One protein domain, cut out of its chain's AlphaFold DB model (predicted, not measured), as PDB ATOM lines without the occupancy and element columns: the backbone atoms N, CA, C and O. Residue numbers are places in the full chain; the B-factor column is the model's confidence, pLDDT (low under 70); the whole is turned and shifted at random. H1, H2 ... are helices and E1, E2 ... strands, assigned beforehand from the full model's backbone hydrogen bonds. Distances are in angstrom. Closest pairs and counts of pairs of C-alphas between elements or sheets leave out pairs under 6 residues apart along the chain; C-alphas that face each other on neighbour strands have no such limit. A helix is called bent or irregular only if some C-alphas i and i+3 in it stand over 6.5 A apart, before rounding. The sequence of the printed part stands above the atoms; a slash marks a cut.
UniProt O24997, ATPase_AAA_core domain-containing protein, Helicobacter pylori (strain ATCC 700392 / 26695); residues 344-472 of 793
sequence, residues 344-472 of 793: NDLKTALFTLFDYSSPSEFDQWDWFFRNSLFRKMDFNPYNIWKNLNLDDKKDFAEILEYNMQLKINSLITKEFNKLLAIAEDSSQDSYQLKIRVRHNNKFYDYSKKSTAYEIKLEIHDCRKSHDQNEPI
ATOM      1  N   ASN A 344     -60.684 149.511 -37.269       89.06
ATOM      2  CA  ASN A 344     -60.871 148.416 -38.222       89.06
ATOM      3  C   ASN A 344     -61.378 147.135 -37.549       89.06
ATOM      4  O   ASN A 344     -62.197 146.441 -38.145       89.06
ATOM      5  N   ASP A 345     -60.961 146.859 -36.309       90.18
ATOM      6  CA  ASP A 345     -61.414 145.690 -35.538       90.18
ATOM      7  C   ASP A 345     -62.910 145.787 -35.169       90.18
ATOM      8  O   ASP A 345     -63.552 144.795 -34.834       90.18
ATOM      9  N   LEU A 346     -63.505 146.986 -35.257       91.71
ATOM     10  CA  LEU A 346     -64.935 147.214 -35.023       91.71
ATOM     11  C   LEU A 346     -65.816 146.808 -36.214       91.71
ATOM     12  O   LEU A 346     -67.036 146.991 -36.163       91.71
ATOM     13  N   LYS A 347     -65.231 146.264 -37.290       90.55
ATOM     14  CA  LYS A 347     -65.943 145.763 -38.470       90.55
ATOM     15  C   LYS A 347     -65.516 144.338 -38.796       90.55
ATOM     16  O   LYS A 347     -64.339 144.010 -38.770       90.55
ATOM     17  N   THR A 348     -66.466 143.492 -39.181       88.21
ATOM     18  CA  THR A 348     -66.171 142.145 -39.679       88.21
ATOM     19  C   THR A 348     -67.111 141.739 -40.808       88.21
ATOM     20  O   THR A 348     -68.196 142.299 -40.970       88.21
ATOM     21  N   ALA A 349     -66.691 140.745 -41.586       82.42
ATOM     22  CA  ALA A 349     -67.509 140.109 -42.606       82.42
ATOM     23  C   ALA A 349     -67.934 138.717 -42.133       82.42
ATOM     24  O   ALA A 349     -67.122 137.926 -41.652       82.42
ATOM     25  N   LEU A 350     -69.218 138.421 -42.300       79.90
ATOM     26  CA  LEU A 350     -69.818 137.132 -42.027       79.90
ATOM     27  C   LEU A 350     -70.327 136.506 -43.328       79.90
ATOM     28  O   LEU A 350     -71.090 137.136 -44.051       79.90
ATOM     29  N   PHE A 351     -69.962 135.254 -43.597       73.60
ATOM     30  CA  PHE A 351     -70.355 134.543 -44.818       73.60
ATOM     31  C   PHE A 351     -71.422 133.475 -44.539       73.60
ATOM     32  O   PHE A 351     -71.284 132.695 -43.598       73.60
ATOM     33  N   THR A 352     -72.457 133.414 -45.382       68.40
ATOM     34  CA  THR A 352     -73.522 132.399 -45.352       68.40
ATOM     35  C   THR A 352     -73.680 131.705 -46.712       68.40
ATOM     36  O   THR A 352     -74.086 132.344 -47.677       68.40
ATOM     37  N   LEU A 353     -73.404 130.398 -46.827       62.22
ATOM     38  CA  LEU A 353     -73.762 129.585 -48.009       62.22
ATOM     39  C   LEU A 353     -75.232 129.115 -47.966       62.22
ATOM     40  O   LEU A 353     -75.759 128.806 -46.904       62.22
ATOM     41  N   PHE A 354     -75.920 129.013 -49.108       51.59
ATOM     42  CA  PHE A 354     -77.340 128.606 -49.124       51.59
ATOM     43  C   PHE A 354     -77.604 127.148 -48.655       51.59
ATOM     44  O   PHE A 354     -78.645 126.903 -48.041       51.59
ATOM     45  N   ASP A 355     -76.658 126.211 -48.834       52.27
ATOM     46  CA  ASP A 355     -76.849 124.756 -48.631       52.27
ATOM     47  C   ASP A 355     -76.230 124.194 -47.316       52.27
ATOM     48  O   ASP A 355     -75.557 123.164 -47.304       52.27
ATOM     49  N   TYR A 356     -76.433 124.865 -46.170       60.08
ATOM     50  CA  TYR A 356     -75.818 124.484 -44.879       60.08
ATOM     51  C   TYR A 356     -76.267 123.136 -44.281       60.08
ATOM     52  O   TYR A 356     -77.451 122.808 -44.221       60.08
ATOM     53  N   SER A 357     -75.319 122.441 -43.631       51.19
ATOM     54  CA  SER A 357     -75.595 121.430 -42.588       51.19
ATOM     55  C   SER A 357     -74.623 121.436 -41.384       51.19
ATOM     56  O   SER A 357     -74.853 120.688 -40.427       51.19
ATOM     57  N   SER A 358     -73.557 122.257 -41.370       51.91
ATOM     58  CA  SER A 358     -72.525 122.244 -40.310       51.91
ATOM     59  C   SER A 358     -72.172 123.641 -39.757       51.91
ATOM     60  O   SER A 358     -72.006 124.569 -40.542       51.91
ATOM     61  N   PRO A 359     -71.957 123.792 -38.429       54.08
ATOM     62  CA  PRO A 359     -71.425 125.017 -37.814       54.08
ATOM     63  C   PRO A 359     -69.980 125.377 -38.203       54.08
ATOM     64  O   PRO A 359     -69.571 126.512 -37.994       54.08
ATOM     65  N   SER A 360     -69.182 124.415 -38.685       51.86
ATOM     66  CA  SER A 360     -67.739 124.591 -38.944       51.86
ATOM     67  C   SER A 360     -67.410 125.468 -40.152       51.86
ATOM     68  O   SER A 360     -66.255 125.816 -40.324       51.86
ATOM     69  N   GLU A 361     -68.402 125.774 -40.985       48.75
ATOM     70  CA  GLU A 361     -68.272 126.553 -42.228       48.75
ATOM     71  C   GLU A 361     -68.858 127.970 -42.070       48.75
ATOM     72  O   GLU A 361     -69.084 128.689 -43.042       48.75
ATOM     73  N   PHE A 362     -69.160 128.358 -40.828       51.93
ATOM     74  CA  PHE A 362     -69.541 129.712 -40.450       51.93
ATOM     75  C   PHE A 362     -68.262 130.464 -40.054       51.93
ATOM     76  O   PHE A 362     -67.923 130.573 -38.874       51.93
ATOM     77  N   ASP A 363     -67.498 130.894 -41.056       53.54
ATOM     78  CA  ASP A 363     -66.177 131.483 -40.838       53.54
ATOM     79  C   ASP A 363     -66.285 132.969 -40.485       53.54
ATOM     80  O   ASP A 363     -66.656 133.812 -41.303       53.54
ATOM     81  N   GLN A 364     -65.922 133.285 -39.244       57.43
ATOM     82  CA  GLN A 364     -65.603 134.636 -38.800       57.43
ATOM     83  C   GLN A 364     -64.126 134.669 -38.427       57.43
ATOM     84  O   GLN A 364     -63.692 134.014 -37.472       57.43
ATOM     85  N   TRP A 365     -63.359 135.420 -39.213       57.10
ATOM     86  CA  TRP A 365     -61.910 135.545 -39.059       57.10
ATOM     87  C   TRP A 365     -61.514 136.612 -38.042       57.10
ATOM     88  O   TRP A 365     -60.403 136.569 -37.520       57.10
ATOM     89  N   ASP A 366     -62.419 137.541 -37.733       75.09
ATOM     90  CA  ASP A 366     -62.095 138.656 -36.856       75.09
ATOM     91  C   ASP A 366     -62.038 138.234 -35.380       75.09
ATOM     92  O   ASP A 366     -62.999 137.702 -34.806       75.09
ATOM     93  N   TRP A 367     -60.876 138.463 -34.771       80.05
ATOM     94  CA  TRP A 367     -60.581 138.063 -33.402       80.05
ATOM     95  C   TRP A 367     -61.414 138.845 -32.377       80.05
ATOM     96  O   TRP A 367     -61.817 138.253 -31.374       80.05
ATOM     97  N   PHE A 368     -61.702 140.130 -32.621       87.37
ATOM     98  CA  PHE A 368     -62.480 140.980 -31.722       87.37
ATOM     99  C   PHE A 368     -63.923 140.478 -31.672       87.37
ATOM    100  O   PHE A 368     -64.442 140.157 -30.600       87.37
ATOM    101  N   PHE A 369     -64.562 140.278 -32.821       85.02
ATOM    102  CA  PHE A 369     -65.934 139.769 -32.836       85.02
ATOM    103  C   PHE A 369     -66.030 138.357 -32.257       85.02
ATOM    104  O   PHE A 369     -66.866 138.095 -31.388       85.02
ATOM    105  N   ARG A 370     -65.154 137.446 -32.694       81.46
ATOM    106  CA  ARG A 370     -65.219 136.033 -32.306       81.46
ATOM    107  C   ARG A 370     -64.830 135.793 -30.851       81.46
ATOM    108  O   ARG A 370     -65.540 135.080 -30.137       81.46
ATOM    109  N   ASN A 371     -63.689 136.327 -30.423       80.30
ATOM    110  CA  ASN A 371     -63.122 136.011 -29.115       80.30
ATOM    111  C   ASN A 371     -63.585 136.975 -28.026       80.30
ATOM    112  O   ASN A 371     -63.566 136.580 -26.868       80.30
ATOM    113  N   SER A 372     -64.040 138.183 -28.373       87.33
ATOM    114  CA  SER A 372     -64.551 139.153 -27.405       87.33
ATOM    115  C   SER A 372     -66.076 139.253 -27.444       87.33
ATOM    116  O   SER A 372     -66.752 138.749 -26.542       87.33
ATOM    117  N   LEU A 373     -66.642 139.845 -28.498       89.06
ATOM    118  CA  LEU A 373     -68.047 140.267 -28.509       89.06
ATOM    119  C   LEU A 373     -69.022 139.079 -28.465       89.06
ATOM    120  O   LEU A 373     -69.826 138.956 -27.536       89.06
ATOM    121  N   PHE A 374     -68.940 138.164 -29.434       86.96
ATOM    122  CA  PHE A 374     -69.813 136.988 -29.497       86.96
ATOM    123  C   PHE A 374     -69.632 136.071 -28.295       86.96
ATOM    124  O   PHE A 374     -70.608 135.525 -27.777       86.96
ATOM    125  N   ARG A 375     -68.396 135.965 -27.798       82.61
ATOM    126  CA  ARG A 375     -68.081 135.202 -26.593       82.61
ATOM    127  C   ARG A 375     -68.776 135.782 -25.363       82.61
ATOM    128  O   ARG A 375     -69.446 135.037 -24.652       82.61
ATOM    129  N   LYS A 376     -68.678 137.095 -25.130       86.49
ATOM    130  CA  LYS A 376     -69.355 137.775 -24.012       86.49
ATOM    131  C   LYS A 376     -70.876 137.602 -24.064       86.49
ATOM    132  O   LYS A 376     -71.514 137.479 -23.020       86.49
ATOM    133  N   MET A 377     -71.456 137.575 -25.260       86.69
ATOM    134  CA  MET A 377     -72.903 137.438 -25.454       86.69
ATOM    135  C   MET A 377     -73.420 135.989 -25.403       86.69
ATOM    136  O   MET A 377     -74.641 135.800 -25.427       86.69
ATOM    137  N   ASP A 378     -72.526 134.989 -25.338       82.46
ATOM    138  CA  ASP A 378     -72.828 133.569 -25.600       82.46
ATOM    139  C   ASP A 378     -73.631 133.408 -26.903       82.46
ATOM    140  O   ASP A 378     -74.727 132.846 -26.957       82.46
ATOM    141  N   PHE A 379     -73.112 134.036 -27.959       83.17
ATOM    142  CA  PHE A 379     -73.806 134.217 -29.223       83.17
ATOM    143  C   PHE A 379     -73.122 133.438 -30.341       83.17
ATOM    144  O   PHE A 379     -71.913 133.528 -30.534       83.17
ATOM    145  N   ASN A 380     -73.909 132.701 -31.122       83.39
ATOM    146  CA  ASN A 380     -73.448 132.093 -32.364       83.39
ATOM    147  C   ASN A 380     -74.469 132.409 -33.465       83.39
ATOM    148  O   ASN A 380     -75.601 131.920 -33.371       83.39
ATOM    149  N   PRO A 381     -74.103 133.173 -34.510       81.63
ATOM    150  CA  PRO A 381     -75.072 133.559 -35.529       81.63
ATOM    151  C   PRO A 381     -75.626 132.360 -36.329       81.63
ATOM    152  O   PRO A 381     -76.770 132.414 -36.783       81.63
ATOM    153  N   TYR A 382     -74.913 131.225 -36.392       80.03
ATOM    154  CA  TYR A 382     -75.430 129.974 -36.970       80.03
ATOM    155  C   TYR A 382     -76.698 129.470 -36.262       80.03
ATOM    156  O   TYR A 382     -77.589 128.906 -36.899       80.03
ATOM    157  N   ASN A 383     -76.812 129.675 -34.943       81.47
ATOM    158  CA  ASN A 383     -77.991 129.242 -34.189       81.47
ATOM    159  C   ASN A 383     -79.250 130.017 -34.595       81.47
ATOM    160  O   ASN A 383     -80.340 129.456 -34.522       81.47
ATOM    161  N   ILE A 384     -79.106 131.274 -35.021       81.13
ATOM    162  CA  ILE A 384     -80.213 132.045 -35.591       81.13
ATOM    163  C   ILE A 384     -80.510 131.501 -36.983       81.13
ATOM    164  O   ILE A 384     -81.608 131.005 -37.212       81.13
ATOM    165  N   TRP A 385     -79.504 131.481 -37.864       77.90
ATOM    166  CA  TRP A 385     -79.646 131.057 -39.260       77.90
ATOM    167  C   TRP A 385     -80.346 129.702 -39.426       77.90
ATOM    168  O   TRP A 385     -81.230 129.548 -40.264       77.90
ATOM    169  N   LYS A 386     -79.976 128.711 -38.605       76.71
ATOM    170  CA  LYS A 386     -80.546 127.358 -38.655       76.71
ATOM    171  C   LYS A 386     -82.053 127.317 -38.361       76.71
ATOM    172  O   LYS A 386     -82.726 126.409 -38.841       76.71
ATOM    173  N   ASN A 387     -82.553 128.221 -37.523       77.93
ATOM    174  CA  ASN A 387     -83.944 128.217 -37.071       77.93
ATOM    175  C   ASN A 387     -84.854 129.122 -37.917       77.93
ATOM    176  O   ASN A 387     -86.052 129.159 -37.652       77.93
ATOM    177  N   LEU A 388     -84.307 129.839 -38.903       77.53
ATOM    178  CA  LEU A 388     -85.077 130.684 -39.815       77.53
ATOM    179  C   LEU A 388     -85.631 129.876 -40.993       77.53
ATOM    180  O   LEU A 388     -84.927 129.034 -41.565       77.53
ATOM    181  N   ASN A 389     -86.871 130.171 -41.389       74.74
ATOM    182  CA  ASN A 389     -87.443 129.641 -42.624       74.74
ATOM    183  C   ASN A 389     -86.816 130.327 -43.852       74.74
ATOM    184  O   ASN A 389     -86.100 131.318 -43.731       74.74
ATOM    185  N   LEU A 390     -87.065 129.796 -45.056       66.99
ATOM    186  CA  LEU A 390     -86.508 130.359 -46.297       66.99
ATOM    187  C   LEU A 390     -86.916 131.820 -46.534       66.99
ATOM    188  O   LEU A 390     -86.086 132.588 -47.015       66.99
ATOM    189  N   ASP A 391     -88.146 132.199 -46.179       70.71
ATOM    190  CA  ASP A 391     -88.621 133.580 -46.302       70.71
ATOM    191  C   ASP A 391     -87.920 134.504 -45.294       70.71
ATOM    192  O   ASP A 391     -87.351 135.516 -45.699       70.71
ATOM    193  N   ASP A 392     -87.822 134.087 -44.025       69.96
ATOM    194  CA  ASP A 392     -87.164 134.855 -42.952       69.96
ATOM    195  C   ASP A 392     -85.646 135.025 -43.167       69.96
ATOM    196  O   ASP A 392     -85.019 135.914 -42.593       69.96
ATOM    197  N   LYS A 393     -85.013 134.174 -43.988       70.04
ATOM    198  CA  LYS A 393     -83.582 134.307 -44.324       70.04
ATOM    199  C   LYS A 393     -83.275 135.582 -45.111       70.04
ATOM    200  O   LYS A 393     -82.125 136.015 -45.082       70.04
ATOM    201  N   LYS A 394     -84.262 136.184 -45.789       72.19
ATOM    202  CA  LYS A 394     -84.103 137.497 -46.440       72.19
ATOM    203  C   LYS A 394     -83.910 138.613 -45.411       72.19
ATOM    204  O   LYS A 394     -83.098 139.504 -45.639       72.19
ATOM    205  N   ASP A 395     -84.546 138.475 -44.251       80.98
ATOM    206  CA  ASP A 395     -84.492 139.434 -43.143       80.98
ATOM    207  C   ASP A 395     -83.400 139.075 -42.118       80.98
ATOM    208  O   ASP A 395     -83.331 139.643 -41.026       80.98
ATOM    209  N   PHE A 396     -82.504 138.133 -42.451       83.22
ATOM    210  CA  PHE A 396     -81.469 137.656 -41.530       83.22
ATOM    211  C   PHE A 396     -80.608 138.791 -40.972       83.22
ATOM    212  O   PHE A 396     -80.250 138.738 -39.798       83.22
ATOM    213  N   ALA A 397     -80.297 139.816 -41.774       86.33
ATOM    214  CA  ALA A 397     -79.532 140.974 -41.316       86.33
ATOM    215  C   ALA A 397     -80.239 141.714 -40.168       86.33
ATOM    216  O   ALA A 397     -79.624 141.959 -39.132       86.33
ATOM    217  N   GLU A 398     -81.536 141.998 -40.312       88.70
ATOM    218  CA  GLU A 398     -82.336 142.703 -39.305       88.70
ATOM    219  C   GLU A 398     -82.535 141.852 -38.047       88.70
ATOM    220  O   GLU A 398     -82.369 142.331 -36.925       88.70
ATOM    221  N   ILE A 399     -82.814 140.554 -38.220       86.71
ATOM    222  CA  ILE A 399     -82.951 139.608 -37.106       86.71
ATOM    223  C   ILE A 399     -81.624 139.484 -36.347       86.71
ATOM    224  O   ILE A 399     -81.613 139.446 -35.111       86.71
ATOM    225  N   LEU A 400     -80.501 139.415 -37.066       88.75
ATOM    226  CA  LEU A 400     -79.162 139.354 -36.491       88.75
ATOM    227  C   LEU A 400     -78.840 140.638 -35.715       88.75
ATOM    228  O   LEU A 400     -78.436 140.543 -34.554       88.75
ATOM    229  N   GLU A 401     -79.079 141.810 -36.314       92.14
ATOM    230  CA  GLU A 401     -78.916 143.126 -35.678       92.14
ATOM    231  C   GLU A 401     -79.737 143.214 -34.389       92.14
ATOM    232  O   GLU A 401     -79.180 143.470 -33.323       92.14
ATOM    233  N   TYR A 402     -81.032 142.894 -34.447       91.85
ATOM    234  CA  TYR A 402     -81.933 142.937 -33.296       91.85
ATOM    235  C   TYR A 402     -81.467 142.033 -32.143       91.85
ATOM    236  O   TYR A 402     -81.358 142.475 -30.995       91.85
ATOM    237  N   ASN A 403     -81.142 140.766 -32.431       87.81
ATOM    238  CA  ASN A 403     -80.713 139.816 -31.400       87.81
ATOM    239  C   ASN A 403     -79.372 140.210 -30.766       87.81
ATOM    240  O   ASN A 403     -79.198 140.071 -29.551       87.81
ATOM    241  N   MET A 404     -78.424 140.705 -31.567       92.22
ATOM    242  CA  MET A 404     -77.149 141.212 -31.059       92.22
ATOM    243  C   MET A 404     -77.347 142.483 -30.231       92.22
ATOM    244  O   MET A 404     -76.790 142.586 -29.139       92.22
ATOM    245  N   GLN A 405     -78.178 143.419 -30.692       94.24
ATOM    246  CA  GLN A 405     -78.430 144.683 -30.001       94.24
ATOM    247  C   GLN A 405     -79.039 144.460 -28.613       94.24
ATOM    248  O   GLN A 405     -78.596 145.073 -27.641       94.24
ATOM    249  N   LEU A 406     -80.005 143.541 -28.493       92.15
ATOM    250  CA  LEU A 406     -80.587 143.156 -27.203       92.15
ATOM    251  C   LEU A 406     -79.521 142.657 -26.216       92.15
ATOM    252  O   LEU A 406     -79.523 143.035 -25.043       92.15
ATOM    253  N   LYS A 407     -78.592 141.822 -26.692       91.42
ATOM    254  CA  LYS A 407     -77.492 141.284 -25.878       91.42
ATOM    255  C   LYS A 407     -76.480 142.363 -25.499       91.42
ATOM    256  O   LYS A 407     -76.073 142.400 -24.340       91.42
ATOM    257  N   ILE A 408     -76.111 143.248 -26.425       92.69
ATOM    258  CA  ILE A 408     -75.189 144.362 -26.167       92.69
ATOM    259  C   ILE A 408     -75.765 145.300 -25.103       92.69
ATOM    260  O   ILE A 408     -75.097 145.567 -24.103       92.69
ATOM    261  N   ASN A 409     -77.024 145.713 -25.255       88.84
ATOM    262  CA  ASN A 409     -77.693 146.592 -24.295       88.84
ATOM    263  C   ASN A 409     -77.749 145.972 -22.894       88.84
ATOM    264  O   ASN A 409     -77.434 146.637 -21.910       88.84
ATOM    265  N   SER A 410     -78.110 144.688 -22.803       86.97
ATOM    266  CA  SER A 410     -78.286 144.009 -21.516       86.97
ATOM    267  C   SER A 410     -76.971 143.625 -20.825       86.97
ATOM    268  O   SER A 410     -76.940 143.614 -19.596       86.97
ATOM    269  N   LEU A 411     -75.921 143.263 -21.573       88.69
ATOM    270  CA  LEU A 411     -74.712 142.637 -21.013       88.69
ATOM    271  C   LEU A 411     -73.448 143.495 -21.094       88.69
ATOM    272  O   LEU A 411     -72.503 143.209 -20.364       88.69
ATOM    273  N   ILE A 412     -73.391 144.475 -22.000       92.00
ATOM    274  CA  ILE A 412     -72.147 145.182 -22.339       92.00
ATOM    275  C   ILE A 412     -72.276 146.673 -22.051       92.00
ATOM    276  O   ILE A 412     -71.488 147.205 -21.277       92.00
ATOM    277  N   THR A 413     -73.287 147.345 -22.609       91.24
ATOM    278  CA  THR A 413     -73.452 148.803 -22.471       91.24
ATOM    279  C   THR A 413     -73.521 149.232 -21.004       91.24
ATOM    280  O   THR A 413     -72.865 150.190 -20.598       91.24
ATOM    281  N   LYS A 414     -74.264 148.482 -20.180       88.51
ATOM    282  CA  LYS A 414     -74.373 148.732 -18.736       88.51
ATOM    283  C   LYS A 414     -73.038 148.542 -18.005       88.51
ATOM    284  O   LYS A 414     -72.640 149.395 -17.219       88.51
ATOM    285  N   GLU A 415     -72.339 147.438 -18.273       90.45
ATOM    286  CA  GLU A 415     -71.043 147.145 -17.642       90.45
ATOM    287  C   GLU A 415     -69.975 148.183 -18.025       90.45
ATOM    288  O   GLU A 415     -69.201 148.609 -17.168       90.45
ATOM    289  N   PHE A 416     -69.967 148.633 -19.282       93.05
ATOM    290  CA  PHE A 416     -68.998 149.606 -19.784       93.05
ATOM    291  C   PHE A 416     -69.168 150.993 -19.159       93.05
ATOM    292  O   PHE A 416     -68.197 151.593 -18.704       93.05
ATOM    293  N   ASN A 417     -70.406 151.493 -19.084       91.91
ATOM    294  CA  ASN A 417     -70.682 152.778 -18.439       91.91
ATOM    295  C   ASN A 417     -70.371 152.731 -16.933       91.91
ATOM    296  O   ASN A 417     -69.786 153.679 -16.408       91.91
ATOM    297  N   LYS A 418     -70.656 151.601 -16.261       91.02
ATOM    298  CA  LYS A 418     -70.275 151.379 -14.855       91.02
ATOM    299  C   LYS A 418     -68.757 151.481 -14.659       91.02
ATOM    300  O   LYS A 418     -68.320 152.174 -13.746       91.02
ATOM    301  N   LEU A 419     -67.958 150.847 -15.526       92.77
ATOM    302  CA  LEU A 419     -66.489 150.924 -15.478       92.77
ATOM    303  C   LEU A 419     -65.975 152.369 -15.596       92.77
ATOM    304  O   LEU A 419     -65.011 152.743 -14.935       92.77
ATOM    305  N   LEU A 420     -66.636 153.192 -16.411       92.37
ATOM    306  CA  LEU A 420     -66.297 154.603 -16.604       92.37
ATOM    307  C   LEU A 420     -66.905 155.539 -15.543       92.37
ATOM    308  O   LEU A 420     -66.783 156.756 -15.680       92.37
ATOM    309  N   ALA A 421     -67.528 154.995 -14.491       91.06
ATOM    310  CA  ALA A 421     -68.217 155.748 -13.442       91.06
ATOM    311  C   ALA A 421     -69.306 156.703 -13.969       91.06
ATOM    312  O   ALA A 421     -69.523 157.780 -13.412       91.06
ATOM    313  N   ILE A 422     -69.991 156.312 -15.047       86.23
ATOM    314  CA  ILE A 422     -71.117 157.056 -15.616       86.23
ATOM    315  C   ILE A 422     -72.418 156.502 -15.026       86.23
ATOM    316  O   ILE A 422     -72.639 155.289 -15.032       86.23
ATOM    317  N   ALA A 423     -73.267 157.388 -14.500       73.66
ATOM    318  CA  ALA A 423     -74.538 157.017 -13.882       73.66
ATOM    319  C   ALA A 423     -75.510 156.377 -14.894       73.66
ATOM    320  O   ALA A 423     -75.589 156.801 -16.046       73.66
ATOM    321  N   GLU A 424     -76.265 155.364 -14.452       65.62
ATOM    322  CA  GLU A 424     -77.251 154.661 -15.292       65.62
ATOM    323  C   GLU A 424     -78.459 155.541 -15.650       65.62
ATOM    324  O   GLU A 424     -79.026 155.391 -16.732       65.62
ATOM    325  N   ASP A 425     -78.842 156.460 -14.759       62.23
ATOM    326  CA  ASP A 425     -80.133 157.163 -14.820       62.23
ATOM    327  C   ASP A 425     -80.202 158.251 -15.906       62.23
ATOM    328  O   ASP A 425     -81.282 158.738 -16.244       62.23
ATOM    329  N   SER A 426     -79.068 158.613 -16.504       60.54
ATOM    330  CA  SER A 426     -78.969 159.614 -17.565       60.54
ATOM    331  C   SER A 426     -78.689 158.941 -18.910       60.54
ATOM    332  O   SER A 426     -77.539 158.802 -19.339       60.54
ATOM    333  N   SER A 427     -79.748 158.564 -19.631       66.57
ATOM    334  CA  SER A 427     -79.629 158.087 -21.021       66.57
ATOM    335  C   SER A 427     -78.931 159.104 -21.939       66.57
ATOM    336  O   SER A 427     -78.322 158.717 -22.936       66.57
ATOM    337  N   GLN A 428     -78.990 160.387 -21.572       71.83
ATOM    338  CA  GLN A 428     -78.338 161.497 -22.263       71.83
ATOM    339  C   GLN A 428     -76.840 161.620 -21.946       71.83
ATOM    340  O   GLN A 428     -76.110 162.130 -22.787       71.83
ATOM    341  N   ASP A 429     -76.354 161.087 -20.817       79.07
ATOM    342  CA  ASP A 429     -74.953 161.262 -20.400       79.07
ATOM    343  C   ASP A 429     -74.085 159.999 -20.524       79.07
ATOM    344  O   ASP A 429     -72.980 159.937 -19.980       79.07
ATOM    345  N   SER A 430     -74.566 158.977 -21.239       86.37
ATOM    346  CA  SER A 430     -73.916 157.664 -21.339       86.37
ATOM    347  C   SER A 430     -73.483 157.290 -22.753       86.37
ATOM    348  O   SER A 430     -73.948 157.843 -23.750       86.37
ATOM    349  N   TYR A 431     -72.572 156.319 -22.843       89.34
ATOM    350  CA  TYR A 431     -72.217 155.705 -24.116       89.34
ATOM    351  C   TYR A 431     -73.268 154.678 -24.524       89.34
ATOM    352  O   TYR A 431     -73.670 153.830 -23.721       89.34
ATOM    353  N   GLN A 432     -73.640 154.692 -25.799       89.28
ATOM    354  CA  GLN A 432     -74.457 153.658 -26.423       89.28
ATOM    355  C   GLN A 432     -73.626 152.854 -27.414       89.28
ATOM    356  O   GLN A 432     -72.947 153.410 -28.273       89.28
ATOM    357  N   LEU A 433     -73.713 151.530 -27.325       91.97
ATOM    358  CA  LEU A 433     -73.091 150.629 -28.282       91.97
ATOM    359  C   LEU A 433     -74.180 150.080 -29.200       91.97
ATOM    360  O   LEU A 433     -75.070 149.354 -28.753       91.97
ATOM    361  N   LYS A 434     -74.120 150.453 -30.475       92.10
ATOM    362  CA  LYS A 434     -75.054 150.031 -31.517       92.10
ATOM    363  C   LYS A 434     -74.377 149.031 -32.437       92.10
ATOM    364  O   LYS A 434     -73.227 149.218 -32.818       92.10
ATOM    365  N   ILE A 435     -75.077 147.974 -32.810       93.08
ATOM    366  CA  ILE A 435     -74.620 147.050 -33.842       93.08
ATOM    367  C   ILE A 435     -75.356 147.350 -35.141       93.08
ATOM    368  O   ILE A 435     -76.559 147.585 -35.130       93.08
ATOM    369  N   ARG A 436     -74.628 147.359 -36.254       92.31
ATOM    370  CA  ARG A 436     -75.180 147.485 -37.600       92.31
ATOM    371  C   ARG A 436     -74.847 146.245 -38.400       92.31
ATOM    372  O   ARG A 436     -73.681 145.860 -38.465       92.31
ATOM    373  N   VAL A 437     -75.855 145.651 -39.025       90.51
ATOM    374  CA  VAL A 437     -75.694 144.503 -39.916       90.51
ATOM    375  C   VAL A 437     -76.224 144.886 -41.288       90.51
ATOM    376  O   VAL A 437     -77.386 145.246 -41.448       90.51
ATOM    377  N   ARG A 438     -75.366 144.825 -42.305       87.39
ATOM    378  CA  ARG A 438     -75.730 145.173 -43.682       87.39
ATOM    379  C   ARG A 438     -75.395 144.038 -44.624       87.39
ATOM    380  O   ARG A 438     -74.379 143.367 -44.470       87.39
ATOM    381  N   HIS A 439     -76.230 143.854 -45.639       80.22
ATOM    382  CA  HIS A 439     -75.887 142.967 -46.739       80.22
ATOM    383  C   HIS A 439     -74.723 143.569 -47.540       80.22
ATOM    384  O   HIS A 439     -74.762 144.740 -47.923       80.22
ATOM    385  N   ASN A 440     -73.686 142.777 -47.801       72.05
ATOM    386  CA  ASN A 440     -72.516 143.203 -48.551       72.05
ATOM    387  C   ASN A 440     -72.460 142.503 -49.914       72.05
ATOM    388  O   ASN A 440     -71.887 141.425 -50.068       72.05
ATOM    389  N   ASN A 441     -73.020 143.160 -50.933       66.86
ATOM    390  CA  ASN A 441     -73.034 142.649 -52.308       66.86
ATOM    391  C   ASN A 441     -71.632 142.521 -52.932       66.86
ATOM    392  O   ASN A 441     -71.482 141.810 -53.922       66.86
ATOM    393  N   LYS A 442     -70.598 143.187 -52.389       64.03
ATOM    394  CA  LYS A 442     -69.245 143.164 -52.977       64.03
ATOM    395  C   LYS A 442     -68.543 141.812 -52.833       64.03
ATOM    396  O   LYS A 442     -67.653 141.520 -53.621       64.03
ATOM    397  N   PHE A 443     -68.934 141.000 -51.852       53.18
ATOM    398  CA  PHE A 443     -68.334 139.688 -51.579       53.18
ATOM    399  C   PHE A 443     -69.201 138.516 -52.060       53.18
ATOM    400  O   PHE A 443     -69.008 137.385 -51.612       53.18
ATOM    401  N   TYR A 444     -70.171 138.769 -52.945       47.61
ATOM    402  CA  TYR A 444     -71.008 137.711 -53.498       47.61
ATOM    403  C   TYR A 444     -70.172 136.809 -54.417       47.61
ATOM    404  O   TYR A 444     -69.872 137.156 -55.560       47.61
ATOM    405  N   ASP A 445     -69.773 135.645 -53.906       52.93
ATOM    406  CA  ASP A 445     -69.086 134.629 -54.695       52.93
ATOM    407  C   ASP A 445     -70.134 133.784 -55.429       52.93
ATOM    408  O   ASP A 445     -70.727 132.848 -54.878       52.93
ATOM    409  N   TYR A 446     -70.362 134.121 -56.702       50.95
ATOM    410  CA  TYR A 446     -71.250 133.364 -57.588       50.95
ATOM    411  C   TYR A 446     -70.860 131.881 -57.682       50.95
ATOM    412  O   TYR A 446     -71.739 131.048 -57.903       50.95
ATOM    413  N   SER A 447     -69.583 131.529 -57.476       54.76
ATOM    414  CA  SER A 447     -69.128 130.135 -57.529       54.76
ATOM    415  C   SER A 447     -69.584 129.315 -56.317       54.76
ATOM    416  O   SER A 447     -69.814 128.112 -56.443       54.76
ATOM    417  N   LYS A 448     -69.773 129.959 -55.156       55.10
ATOM    418  CA  LYS A 448     -70.132 129.303 -53.887       55.10
ATOM    419  C   LYS A 448     -71.580 129.509 -53.453       55.10
ATOM    420  O   LYS A 448     -71.979 128.912 -52.460       55.10
ATOM    421  N   LYS A 449     -72.379 130.327 -54.154       60.03
ATOM    422  CA  LYS A 449     -73.718 130.749 -53.685       60.03
ATOM    423  C   LYS A 449     -73.653 131.224 -52.220       60.03
ATOM    424  O   LYS A 449     -74.393 130.735 -51.363       60.03
ATOM    425  N   SER A 450     -72.720 132.123 -51.914       62.54
ATOM    426  CA  SER A 450     -72.594 132.722 -50.584       62.54
ATOM    427  C   SER A 450     -73.128 134.150 -50.574       62.54
ATOM    428  O   SER A 450     -72.841 134.956 -51.456       62.54
ATOM    429  N   THR A 451     -73.900 134.471 -49.545       70.21
ATOM    430  CA  THR A 451     -74.243 135.843 -49.162       70.21
ATOM    431  C   THR A 451     -73.280 136.300 -48.070       70.21
ATOM    432  O   THR A 451     -72.844 135.501 -47.239       70.21
ATOM    433  N   ALA A 452     -72.883 137.569 -48.105       77.73
ATOM    434  CA  ALA A 452     -71.966 138.150 -47.134       77.73
ATOM    435  C   ALA A 452     -72.667 139.281 -46.383       77.73
ATOM    436  O   ALA A 452     -73.327 140.124 -46.991       77.73
ATOM    437  N   TYR A 453     -72.495 139.314 -45.068       83.35
ATOM    438  CA  TYR A 453     -73.008 140.351 -44.185       83.35
ATOM    439  C   TYR A 453     -71.838 141.107 -43.570       83.35
ATOM    440  O   TYR A 453     -70.930 140.504 -43.003       83.35
ATOM    441  N   GLU A 454     -71.854 142.429 -43.673       87.20
ATOM    442  CA  GLU A 454     -70.954 143.290 -42.917       87.20
ATOM    443  C   GLU A 454     -71.588 143.576 -41.558       87.20
ATOM    444  O   GLU A 454     -72.733 144.022 -41.478       87.20
ATOM    445  N   ILE A 455     -70.838 143.312 -40.494       89.78
ATOM    446  CA  ILE A 455     -71.227 143.613 -39.122       89.78
ATOM    447  C   ILE A 455     -70.292 144.708 -38.620       89.78
ATOM    448  O   ILE A 455     -69.073 144.552 -38.668       89.78
ATOM    449  N   LYS A 456     -70.855 145.803 -38.116       92.78
ATOM    450  CA  LYS A 456     -70.111 146.930 -37.554       92.78
ATOM    451  C   LYS A 456     -70.619 147.253 -36.156       92.78
ATOM    452  O   LYS A 456     -71.818 147.447 -35.964       92.78
ATOM    453  N   LEU A 457     -69.704 147.342 -35.197       93.94
ATOM    454  CA  LEU A 457     -69.974 147.915 -33.884       93.94
ATOM    455  C   LEU A 457     -69.745 149.429 -33.951       93.94
ATOM    456  O   LEU A 457     -68.685 149.900 -34.354       93.94
ATOM    457  N   GLU A 458     -70.756 150.190 -33.565       93.40
ATOM    458  CA  GLU A 458     -70.752 151.644 -33.516       93.40
ATOM    459  C   GLU A 458     -70.885 152.098 -32.069       93.40
ATOM    460  O   GLU A 458     -71.756 151.628 -31.338       93.40
ATOM    461  N   ILE A 459     -70.036 153.029 -31.653       91.82
ATOM    462  CA  ILE A 459     -70.083 153.589 -30.308       91.82
ATOM    463  C   ILE A 459     -70.545 155.035 -30.436       91.82
ATOM    464  O   ILE A 459     -70.004 155.794 -31.232       91.82
ATOM    465  N   HIS A 460     -71.563 155.402 -29.674       89.16
ATOM    466  CA  HIS A 460     -72.187 156.719 -29.689       89.16
ATOM    467  C   HIS A 460     -72.018 157.352 -28.311       89.16
ATOM    468  O   HIS A 460     -72.240 156.688 -27.297       89.16
ATOM    469  N   ASP A 461     -71.621 158.619 -28.272       87.58
ATOM    470  CA  ASP A 461     -71.523 159.405 -27.042       87.58
ATOM    471  C   ASP A 461     -72.722 160.356 -26.952       87.58
ATOM    472  O   ASP A 461     -72.747 161.392 -27.615       87.58
ATOM    473  N   CYS A 462     -73.720 160.012 -26.133       84.13
ATOM    474  CA  CYS A 462     -74.964 160.780 -26.050       84.13
ATOM    475  C   CYS A 462     -74.779 162.212 -25.514       84.13
ATOM    476  O   CYS A 462     -75.644 163.058 -25.754       84.13
ATOM    477  N   ARG A 463     -73.649 162.502 -24.849       79.44
ATOM    478  CA  ARG A 463     -73.333 163.831 -24.289       79.44
ATOM    479  C   ARG A 463     -73.035 164.859 -25.372       79.44
ATOM    480  O   ARG A 463     -73.165 166.061 -25.148       79.44
ATOM    481  N   LYS A 464     -72.614 164.402 -26.554       75.70
ATOM    482  CA  LYS A 464     -72.347 165.265 -27.706       75.70
ATOM    483  C   LYS A 464     -73.658 165.505 -28.450       75.70
ATOM    484  O   LYS A 464     -73.996 164.793 -29.387       75.70
ATOM    485  N   SER A 465     -74.412 166.514 -28.014       56.99
ATOM    486  CA  SER A 465     -75.733 166.868 -28.562       56.99
ATOM    487  C   SER A 465     -75.746 167.095 -30.081       56.99
ATOM    488  O   SER A 465     -76.730 166.758 -30.733       56.99
ATOM    489  N   HIS A 466     -74.662 167.630 -30.651       61.28
ATOM    490  CA  HIS A 466     -74.548 167.891 -32.090       61.28
ATOM    491  C   HIS A 466     -74.242 166.638 -32.929       61.28
ATOM    492  O   HIS A 466     -74.602 166.608 -34.103       61.28
ATOM    493  N   ASP A 467     -73.678 165.590 -32.318       59.46
ATOM    494  CA  ASP A 467     -73.167 164.398 -33.008       59.46
ATOM    495  C   ASP A 467     -73.946 163.122 -32.644       59.46
ATOM    496  O   ASP A 467     -73.466 162.021 -32.885       59.46
ATOM    497  N   GLN A 468     -75.158 163.224 -32.078       61.05
ATOM    498  CA  GLN A 468     -75.920 162.060 -31.573       61.05
ATOM    499  C   GLN A 468     -76.153 160.939 -32.607       61.05
ATOM    500  O   GLN A 468     -76.476 159.809 -32.229       61.05
ATOM    501  N   ASN A 469     -76.012 161.245 -33.899       67.41
ATOM    502  CA  ASN A 469     -76.151 160.280 -34.985       67.41
ATOM    503  C   ASN A 469     -74.817 159.752 -35.530       67.41
ATOM    504  O   ASN A 469     -74.830 158.721 -36.206       67.41
ATOM    505  N   GLU A 470     -73.692 160.412 -35.247       83.37
ATOM    506  CA  GLU A 470     -72.388 160.020 -35.773       83.37
ATOM    507  C   GLU A 470     -71.644 159.121 -34.774       83.37
ATOM    508  O   GLU A 470     -71.460 159.484 -33.608       83.37
ATOM    509  N   PRO A 471     -71.197 157.927 -35.200       87.54
ATOM    510  CA  PRO A 471     -70.394 157.071 -34.347       87.54
ATOM    511  C   PRO A 471     -69.035 157.720 -34.074       87.54
ATOM    512  O   PRO A 471     -68.390 158.265 -34.970       87.54
ATOM    513  N   ILE A 472     -68.561 157.597 -32.839       88.17
ATOM    514  CA  ILE A 472     -67.233 158.068 -32.469       88.17
ATOM    515  C   ILE A 472     -66.161 157.223 -33.169       88.17
ATOM    516  O   ILE A 472     -66.303 156.009 -33.333       88.17
TER     517      ILE A 472
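This is residues 344 to 472 of the 793 residues of the protein "ATPase_AAA_core domain-containing protein" of Helicobacter pylori (strain ATCC 700392 / 26695) (UniProt O24997). A long, narrow, three-stranded antiparallel sheet makes a wall, and the long kinked helix H3 runs along one face of it, over the edge strand E2. On that same face the shorter helix H1 crosses over E1 and E3, and the small helix H2 packs on the early part of H3. The printed part has 129 residues with three named helices and three named strands, in the order E1, H1, H2, H3, E2, E3; the sheet's order is E1, E3, E2, and the class is mixed, helices and strands. The whole is elongated, 49 by 28 by 28 A, and only just compact, close to loose, with a radius of gyration of the C-alphas of 16.3 A.

The inner strand E3, residues 450 to 461, lies between the edge strands E1, residues 347 to 353, and E2, residues 431 to 439. E1 and E3 are antiparallel at 154 degrees, with N 350 and O 453 within hydrogen-bond range at 2.8 A. E2 and E3 form a hairpin, antiparallel at 161 degrees, with N 434 and O 458 at 2.8 A. H3, residues 392 to 419, is on the sheet at a height of 7.7 A, over E2 and along the strands, at 18 degrees to E2 on the local plane; the closest C-alphas are those of Ala 397 and Val 437, 5.4 A apart. H1, residues 367 to 377, is on the same face at a height of 11.3 A, across the strands at 86 degrees to E1 on the local plane, which is fitted to just 6 C-alphas. H1 and H3 make two layers with the sheet, helices on one face. H1 and H3 touch about perpendicular, at 82 degrees, through residues 404 to 411 of H3; the closest C-alphas are those of Met 377 and Lys 407, 6.0 A apart. H2, residues 381 to 385, is not on the sheet; it touches residues 393 to 400 of H3, the closest C-alphas being those of Pro 381 and Leu 400, 7.2 A apart. The O i to N i+4 pair of H2 is within hydrogen-bond range, as are 5 of 7 in H1 and 19 of 24 in H3.

E3 spans 35.6 A and ends with C-alpha 461 at (-71.523, 159.405, -27.042); E2 spans 26.2 A and E1 20.3 A, beginning with C-alpha 347 at (-65.943, 145.763, -38.470). H3 spans 38.0 A, with a kink of 42 degrees near residue 408, and is irregular, C-alphas 394 and 397 being 7.7 A apart. H1, 14.7 A long, is only just irregular, with C-alphas 371 and 374 6.8 A apart; H2 spans 6.4 A.

The C-alphas farthest apart are those of Asp 425 and Ser 447, at 51.7 A. The printed part has no cut. The links E1 to H1 and H3 to E2 are long. Mean pLDDT of the printed part is 78.0, with 35 residues under 70, among them 352 to 365 and 441 to 450.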